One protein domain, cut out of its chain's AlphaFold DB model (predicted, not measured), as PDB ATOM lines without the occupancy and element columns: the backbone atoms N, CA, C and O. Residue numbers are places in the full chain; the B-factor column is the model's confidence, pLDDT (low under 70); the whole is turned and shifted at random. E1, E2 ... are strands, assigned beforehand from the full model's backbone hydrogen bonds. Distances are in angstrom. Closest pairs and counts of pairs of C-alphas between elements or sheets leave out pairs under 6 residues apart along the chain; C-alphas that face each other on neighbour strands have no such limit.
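AT A GLANCE: This is residues 358 to 418 of the 460 residues of the protein "SANTA domain-containing protein" of Coptotermes formosanus (UniProt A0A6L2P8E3). This is a small closed barrel of five strands, in which E1, E3 and E5 bend strongly and the short E4 fills the place between E3 and E5. The hairpin turns between E1 and E2 and between E2 and E3 lie at opposite ends of the longest axis. The printed part has 61 residues and no named helix; its strands follow as E1 E2 E3 E4 E5, which is also their order round the ring, and the barrel is mixed, with E5 and E1 its one parallel pair. The class is all strand, and the whole is compact, with a radius of gyration of the C-alphas of 11.4 A and spans of 35 by 25 by 21 A.

HOW THE PARTS SIT: E1, residues 358 to 368, is antiparallel to E2, residues 372 to 380, at 153 degrees between their directions; N 366 and O 374 are within hydrogen-bond range at 2.7 A. E1 bends by 97 degrees at residue 361. E3, residues 386 to 397, lies on the other side of E2 from E1 and is antiparallel to E2 at 139 degrees, with N 389 and O 377 at 2.8 A. E3 bends by 96 degrees at residue 394, and its pairing is staggered: residues 386 to 393 pair with E2, and residues 393 to 397 with E4, residues 402 to 405. E3 and E4 are antiparallel, with N 404 and O 395 at 3.0 A. E4 is antiparallel to E5, residues 410 to 417, at 121 degrees, with N 403 and O 411 at 2.8 A. Each of these four pairs is a hairpin, and E1 to E5 form a meander, each strand the antiparallel neighbour of the one before. E5 bends by 63 degrees at residue 414 and closes the barrel as the parallel neighbour of E1, with N 414 and O 360 at 2.8 A. E4 is apart from E1 and from E2.

IN THESE COORDINATES: E1 begins at C-alpha 358, (30.038, -23.039, 133.106), and measures 21.6 A from first to last C-alpha. E2 measures 24.9 A. E3, the longest strand with 12 residues, measures 25.4 A from C-alpha 386, (30.851, -9.904, 133.967), to C-alpha 397. E4, four residues, measures 10.0 A. E5 measures 18.5 A and ends at C-alpha 417, (33.744, -14.616, 119.288).

THE WHOLE: The two C-alphas farthest apart, those of Gly 370 and Ala 383, are 36.8 A apart. The C-alphas of Ile 358 and Ala 418, the first and last printed residues, are 17.7 A apart. The printed part has no cut, and its four links are tight. The mean pLDDT of the printed part is 83.6; residues 384, 394 and 399 to 400 are under 70.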
ATOM      1  N   ILE A 358      29.705 -24.465 133.109       90.94
ATOM      2  CA  ILE A 358      30.038 -23.039 133.106       90.94
ATOM      3  C   ILE A 358      29.775 -22.484 131.710       90.94
ATOM      4  O   ILE A 358      30.355 -22.943 130.727       90.94
ATOM      5  N   ILE A 359      28.932 -21.461 131.616       91.31
ATOM      6  CA  ILE A 359      28.625 -20.799 130.349       91.31
ATOM      7  C   ILE A 359      29.559 -19.597 130.176       91.31
ATOM      8  O   ILE A 359      29.582 -18.699 131.018       91.31
ATOM      9  N   LEU A 360      30.329 -19.582 129.086       91.75
ATOM     10  CA  LEU A 360      31.148 -18.434 128.692       91.75
ATOM     11  C   LEU A 360      30.400 -17.622 127.634       91.75
ATOM     12  O   LEU A 360      30.079 -18.152 126.571       91.75
ATOM     13  N   GLU A 361      30.147 -16.346 127.920       89.38
ATOM     14  CA  GLU A 361      29.715 -15.332 126.955       89.38
ATOM     15  C   GLU A 361      30.949 -14.531 126.493       89.38
ATOM     16  O   GLU A 361      31.864 -14.294 127.281       89.38
ATOM     17  N   LYS A 362      30.995 -14.111 125.220       90.81
ATOM     18  CA  LYS A 362      32.098 -13.308 124.638       90.81
ATOM     19  C   LYS A 362      33.485 -13.920 124.885       90.81
ATOM     20  O   LYS A 362      34.229 -13.492 125.766       90.81
ATOM     21  N   TRP A 363      33.838 -14.935 124.111       93.12
ATOM     22  CA  TRP A 363      35.064 -15.703 124.322       93.12
ATOM     23  C   TRP A 363      36.071 -15.506 123.182       93.12
ATOM     24  O   TRP A 363      35.692 -15.231 122.047       93.12
ATOM     25  N   THR A 364      37.356 -15.669 123.489       90.44
ATOM     26  CA  THR A 364      38.483 -15.576 122.557       90.44
ATOM     27  C   THR A 364      39.388 -16.798 122.748       90.44
ATOM     28  O   THR A 364      39.938 -16.989 123.840       90.44
ATOM     29  N   PRO A 365      39.565 -17.642 121.716       90.75
ATOM     30  CA  PRO A 365      40.530 -18.725 121.735       90.75
ATOM     31  C   PRO A 365      41.935 -18.176 121.468       90.75
ATOM     32  O   PRO A 365      42.148 -17.348 120.586       90.75
ATOM     33  N   THR A 366      42.913 -18.674 122.211       88.12
ATOM     34  CA  THR A 366      44.335 -18.374 122.036       88.12
ATOM     35  C   THR A 366      45.118 -19.678 122.065       88.12
ATOM     36  O   THR A 366      44.866 -20.535 122.908       88.12
ATOM     37  N   LEU A 367      46.048 -19.856 121.128       85.38
ATOM     38  CA  LEU A 367      46.968 -20.991 121.156       85.38
ATOM     39  C   LEU A 367      48.153 -20.648 122.058       85.38
ATOM     40  O   LEU A 367      48.849 -19.656 121.840       85.38
ATOM     41  N   VAL A 368      48.389 -21.481 123.063       82.38
ATOM     42  CA  VAL A 368      49.514 -21.383 123.994       82.38
ATOM     43  C   VAL A 368      50.470 -22.533 123.700       82.38
ATOM     44  O   VAL A 368      50.052 -23.643 123.384       82.38
ATOM     45  N   ASN A 369      51.776 -22.265 123.742       80.75
ATOM     46  CA  ASN A 369      52.824 -23.267 123.498       80.75
ATOM     47  C   ASN A 369      52.704 -24.019 122.152       80.75
ATOM     48  O   ASN A 369      53.193 -25.135 122.019       80.75
ATOM     49  N   GLY A 370      52.054 -23.415 121.150       75.06
ATOM     50  CA  GLY A 370      51.921 -23.961 119.794       75.06
ATOM     51  C   GLY A 370      50.858 -25.049 119.607       75.06
ATOM     52  O   GLY A 370      50.460 -25.276 118.468       75.06
ATOM     53  N   CYS A 371      50.358 -25.672 120.682       74.88
ATOM     54  CA  CYS A 371      49.397 -26.782 120.595       74.88
ATOM     55  C   CYS A 371      48.266 -26.734 121.637       74.88
ATOM     56  O   CYS A 371      47.265 -27.423 121.455       74.88
ATOM     57  N   ASP A 372      48.387 -25.940 122.707       80.31
ATOM     58  CA  ASP A 372      47.385 -25.902 123.775       80.31
ATOM     59  C   ASP A 372      46.337 -24.824 123.480       80.31
ATOM     60  O   ASP A 372      46.673 -23.659 123.259       80.31
ATOM     61  N   LEU A 373      45.052 -25.181 123.500       83.88
ATOM     62  CA  LEU A 373      43.972 -24.211 123.341       83.88
ATOM     63  C   LEU A 373      43.628 -23.588 124.699       83.88
ATOM     64  O   LEU A 373      43.205 -24.269 125.632       83.88
ATOM     65  N   LYS A 374      43.756 -22.272 124.799       90.81
ATOM     66  CA  LYS A 374      43.344 -21.485 125.958       90.81
ATOM     67  C   LYS A 374      42.180 -20.592 125.572       90.81
ATOM     68  O   LYS A 374      42.293 -19.816 124.626       90.81
ATOM     69  N   ILE A 375      41.073 -20.682 126.299       89.50
ATOM     70  CA  ILE A 375      39.915 -19.815 126.068       89.50
ATOM     71  C   ILE A 375      39.802 -18.826 127.216       89.50
ATOM     72  O   ILE A 375      39.752 -19.204 128.391       89.50
ATOM     73  N   THR A 376      39.739 -17.554 126.849       89.00
ATOM     74  CA  THR A 376      39.399 -16.456 127.748       89.00
ATOM     75  C   THR A 376      37.990 -16.003 127.401       89.00
ATOM     76  O   THR A 376      37.689 -15.819 126.228       89.00
ATOM     77  N   GLY A 377      37.111 -15.840 128.380       90.62
ATOM     78  CA  GLY A 377      35.753 -15.348 128.153       90.62
ATOM     79  C   GLY A 377      35.161 -14.739 129.414       90.62
ATOM     80  O   GLY A 377      35.836 -14.668 130.441       90.62
ATOM     81  N   TYR A 378      33.910 -14.306 129.350       90.06
ATOM     82  CA  TYR A 378      33.211 -13.736 130.496       90.06
ATOM     83  C   TYR A 378      32.171 -14.724 131.013       90.06
ATOM     84  O   TYR A 378      31.358 -15.250 130.254       90.06
ATOM     85  N   ILE A 379      32.193 -14.980 132.318       89.75
ATOM     86  CA  ILE A 379      31.103 -15.691 132.985       89.75
ATOM     87  C   ILE A 379      30.085 -14.638 133.395       89.75
ATOM     88  O   ILE A 379      30.423 -13.670 134.083       89.75
ATOM     89  N   LYS A 380      28.837 -14.827 132.974       81.69
ATOM     90  CA  LYS A 380      27.729 -13.979 133.400       81.69
ATOM     91  C   LYS A 380      27.195 -14.489 134.729       81.69
ATOM     92  O   LYS A 380      26.558 -15.538 134.779       81.69
ATOM     93  N   GLY A 381      27.483 -13.762 135.804       79.81
ATOM     94  CA  GLY A 381      26.857 -14.021 137.098       79.81
ATOM     95  C   GLY A 381      25.370 -13.653 137.091       79.81
ATOM     96  O   GLY A 381      24.927 -12.829 136.288       79.81
ATOM     97  N   GLU A 382      24.605 -14.211 138.034       77.81
ATOM     98  CA  GLU A 382      23.174 -13.906 138.229       77.81
ATOM     99  C   GLU A 382      22.908 -12.405 138.447       77.81
ATOM    100  O   GLU A 382      21.857 -11.892 138.077       77.81
ATOM    101  N   ALA A 383      23.892 -11.673 138.974       78.81
ATOM    102  CA  ALA A 383      23.818 -10.233 139.208       78.81
ATOM    103  C   ALA A 383      24.243  -9.371 137.999       78.81
ATOM    104  O   ALA A 383      24.567  -8.199 138.176       78.81
ATOM    105  N   HIS A 384      24.305  -9.934 136.784       67.19
ATOM    106  CA  HIS A 384      24.844  -9.269 135.585       67.19
ATOM    107  C   HIS A 384      26.293  -8.771 135.730       67.19
ATOM    108  O   HIS A 384      26.748  -7.921 134.965       67.19
ATOM    109  N   THR A 385      27.041  -9.305 136.692       74.19
ATOM    110  CA  THR A 385      28.467  -9.033 136.830       74.19
ATOM    111  C   THR A 385      29.232  -9.893 135.826       74.19
ATOM    112  O   THR A 385      29.154 -11.123 135.848       74.19
ATOM    113  N   GLU A 386      29.944  -9.241 134.905       80.31
ATOM    114  CA  GLU A 386      30.851  -9.904 133.967       80.31
ATOM    115  C   GLU A 386      32.184 -10.157 134.686       80.31
ATOM    116  O   GLU A 386      32.919  -9.220 135.007       80.31
ATOM    117  N   VAL A 387      32.502 -11.424 134.964       82.25
ATOM    118  CA  VAL A 387      33.807 -11.810 135.521       82.25
ATOM    119  C   VAL A 387      34.636 -12.430 134.407       82.25
ATOM    120  O   VAL A 387      34.209 -13.403 133.781       82.25
ATOM    121  N   SER A 388      35.819 -11.867 134.148       82.00
ATOM    122  CA  SER A 388      36.756 -12.456 133.197       82.00
ATOM    123  C   SER A 388      37.255 -13.794 133.736       82.00
ATOM    124  O   SER A 388      37.735 -13.910 134.864       82.00
ATOM    125  N   HIS A 389      37.127 -14.827 132.914       84.88
ATOM    126  CA  HIS A 389      37.531 -16.182 133.239       84.88
ATOM    127  C   HIS A 389      38.453 -16.712 132.157       84.88
ATOM    128  O   HIS A 389      38.251 -16.496 130.964       84.88
ATOM    129  N   THR A 390      39.503 -17.398 132.581       82.69
ATOM    130  CA  THR A 390      40.522 -17.940 131.692       82.69
ATOM    131  C   THR A 390      40.714 -19.406 132.024       82.69
ATOM    132  O   THR A 390      40.956 -19.744 133.184       82.69
ATOM    133  N   THR A 391      40.611 -20.279 131.025       82.06
ATOM    134  CA  THR A 391      40.744 -21.722 131.227       82.06
ATOM    135  C   THR A 391      41.657 -22.361 130.186       82.06
ATOM    136  O   THR A 391      41.576 -22.064 128.993       82.06
ATOM    137  N   ASP A 392      42.505 -23.276 130.655       79.56
ATOM    138  CA  ASP A 392      43.333 -24.135 129.810       79.56
ATOM    139  C   ASP A 392      42.488 -25.348 129.390       79.56
ATOM    140  O   ASP A 392      42.015 -26.116 130.240       79.56
ATOM    141  N   ILE A 393      42.237 -25.501 128.091       75.81
ATOM    142  CA  ILE A 393      41.332 -26.520 127.547       75.81
ATOM    143  C   ILE A 393      42.145 -27.666 126.972       75.81
ATOM    144  O   ILE A 393      43.098 -27.435 126.232       75.81
ATOM    145  N   MET A 394      41.756 -28.902 127.290       64.75
ATOM    146  CA  MET A 394      42.453 -30.083 126.771       64.75
ATOM    147  C   MET A 394      41.590 -31.081 126.020       64.75
ATOM    148  O   MET A 394      42.158 -31.958 125.382       64.75
ATOM    149  N   GLU A 395      40.264 -30.952 125.998       74.88
ATOM    150  CA  GLU A 395      39.478 -31.870 125.175       74.88
ATOM    151  C   GLU A 395      38.124 -31.289 124.780       74.88
ATOM    152  O   GLU A 395      37.380 -30.756 125.610       74.88
ATOM    153  N   LYS A 396      37.792 -31.398 123.487       78.25
ATOM    154  CA  LYS A 396      36.427 -31.175 123.006       78.25
ATOM    155  C   LYS A 396      35.596 -32.392 123.401       78.25
ATOM    156  O   LYS A 396      35.887 -33.503 122.952       78.25
ATOM    157  N   CYS A 397      34.544 -32.189 124.189       75.81
ATOM    158  CA  CYS A 397      33.618 -33.268 124.497       75.81
ATOM    159  C   CYS A 397      32.760 -33.544 123.254       75.81
ATOM    160  O   CYS A 397      32.117 -32.647 122.719       75.81
ATOM    161  N   LYS A 398      32.777 -34.782 122.745       70.69
ATOM    162  CA  LYS A 398      32.054 -35.145 121.509       70.69
ATOM    163  C   LYS A 398      30.531 -35.155 121.674       70.69
ATOM    164  O   LYS A 398      29.829 -35.079 120.675       70.69
ATOM    165  N   ALA A 399      30.038 -35.297 122.904       64.12
ATOM    166  CA  ALA A 399      28.619 -35.520 123.180       64.12
ATOM    167  C   ALA A 399      27.801 -34.225 123.318       64.12
ATOM    168  O   ALA A 399      26.589 -34.242 123.129       64.12
ATOM    169  N   CYS A 400      28.452 -33.110 123.639       61.22
ATOM    170  CA  CYS A 400      27.812 -31.829 123.913       61.22
ATOM    171  C   CYS A 400      28.789 -30.765 123.417       61.22
ATOM    172  O   CYS A 400      29.965 -30.898 123.748       61.22
ATOM    173  N   ASP A 401      28.351 -29.751 122.661       79.06
ATOM    174  CA  ASP A 401      29.171 -28.617 122.180       79.06
ATOM    175  C   ASP A 401      29.815 -27.828 123.343       79.06
ATOM    176  O   ASP A 401      29.435 -26.713 123.699       79.06
ATOM    177  N   SER A 402      30.784 -28.461 123.988       88.38
ATOM    178  CA  SER A 402      31.318 -28.142 125.299       88.38
ATOM    179  C   SER A 402      32.754 -28.638 125.391       88.38
ATOM    180  O   SER A 402      33.192 -29.554 124.684       88.38
ATOM    181  N   PHE A 403      33.503 -28.008 126.277       89.94
ATOM    182  CA  PHE A 403      34.927 -28.216 126.438       89.94
ATOM    183  C   PHE A 403      35.211 -28.609 127.870       89.94
ATOM    184  O   PHE A 403      34.715 -27.966 128.795       89.94
ATOM    185  N   GLN A 404      36.031 -29.637 128.058       90.88
ATOM    186  CA  GLN A 404      36.481 -30.024 129.383       90.88
ATOM    187  C   GLN A 404      37.889 -29.479 129.622       90.88
ATOM    188  O   GLN A 404      38.813 -29.666 128.821       90.88
ATOM    189  N   SER A 405      38.056 -28.749 130.718       89.69
ATOM    190  CA  SER A 405      39.371 -28.298 131.175       89.69
ATOM    191  C   SER A 405      40.115 -29.408 131.909       89.69
ATOM    192  O   SER A 405      39.531 -30.391 132.364       89.69
ATOM    193  N   LYS A 406      41.418 -29.200 132.129       85.88
ATOM    194  CA  LYS A 406      42.285 -30.130 132.884       85.88
ATOM    195  C   LYS A 406      41.771 -30.480 134.286       85.88
ATOM    196  O   LYS A 406      42.098 -31.536 134.806       85.88
ATOM    197  N   ASN A 407      40.995 -29.592 134.909       86.50
ATOM    198  CA  ASN A 407      40.408 -29.803 136.236       86.50
ATOM    199  C   ASN A 407      39.008 -30.448 136.194       86.50
ATOM    200  O   ASN A 407      38.308 -30.429 137.203       86.50
ATOM    201  N   GLY A 408      38.578 -30.971 135.042       88.94
ATOM    202  CA  GLY A 408      37.312 -31.684 134.879       88.94
ATOM    203  C   GLY A 408      36.077 -30.795 134.717       88.94
ATOM    204  O   GLY A 408      35.000 -31.328 134.455       88.94
ATOM    205  N   LYS A 409      36.206 -29.463 134.822       90.44
ATOM    206  CA  LYS A 409      35.088 -28.531 134.617       90.44
ATOM    207  C   LYS A 409      34.659 -28.510 133.151       90.44
ATOM    208  O   LYS A 409      35.499 -28.519 132.252       90.44
ATOM    209  N   ILE A 410      33.348 -28.456 132.928       90.88
ATOM    210  CA  ILE A 410      32.739 -28.424 131.597       90.88
ATOM    211  C   ILE A 410      32.338 -26.983 131.284       90.88
ATOM    212  O   ILE A 410      31.636 -26.347 132.070       90.88
ATOM    213  N   TYR A 411      32.779 -26.480 130.135       91.25
ATOM    214  CA  TYR A 411      32.460 -25.150 129.631       91.25
ATOM    215  C   TYR A 411      31.604 -25.246 128.380       91.25
ATOM    216  O   TYR A 411      31.982 -25.931 127.430       91.25
ATOM    217  N   ARG A 412      30.507 -24.494 128.337       91.88
ATOM    218  CA  ARG A 412      29.729 -24.270 127.117       91.88
ATOM    219  C   ARG A 412      30.010 -22.875 126.590       91.88
ATOM    220  O   ARG A 412      29.871 -21.886 127.310       91.88
ATOM    221  N   LEU A 413      30.420 -22.798 125.329       91.75
ATOM    222  CA  LEU A 413      30.682 -21.525 124.670       91.75
ATOM    223  C   LEU A 413      29.379 -20.986 124.092       91.75
ATOM    224  O   LEU A 413      28.726 -21.645 123.287       91.75
ATOM    225  N   THR A 414      29.003 -19.782 124.501       88.81
ATOM    226  CA  THR A 414      27.814 -19.086 124.006       88.81
ATOM    227  C   THR A 414      28.166 -17.647 123.629       88.81
ATOM    228  O   THR A 414      29.170 -17.089 124.072       88.81
ATOM    229  N   GLY A 415      27.362 -17.032 122.767       87.94
ATOM    230  CA  GLY A 415      27.604 -15.664 122.309       87.94
ATOM    231  C   GLY A 415      28.729 -15.534 121.275       87.94
ATOM    232  O   GLY A 415      29.154 -16.501 120.645       87.94
ATOM    233  N   THR A 416      29.168 -14.296 121.054       83.56
ATOM    234  CA  THR A 416      30.053 -13.920 119.945       83.56
ATOM    235  C   THR A 416      31.526 -14.160 120.258       83.56
ATOM    236  O   THR A 416      31.985 -13.867 121.359       83.56
ATOM    237  N   LEU A 417      32.283 -14.614 119.259       85.31
ATOM    238  CA  LEU A 417      33.744 -14.616 119.288       85.31
ATOM    239  C   LEU A 417      34.241 -13.171 119.454       85.31
ATOM    240  O   LEU A 417      33.966 -12.325 118.602       85.31
ATOM    241  N   ALA A 418      34.935 -12.879 120.551       83.50
ATOM    242  CA  ALA A 418      35.528 -11.567 120.767       83.50
ATOM    243  C   ALA A 418      36.856 -11.482 119.997       83.50
ATOM    244  O   ALA A 418      37.769 -12.274 120.240       83.50
TER     245      ALA A 418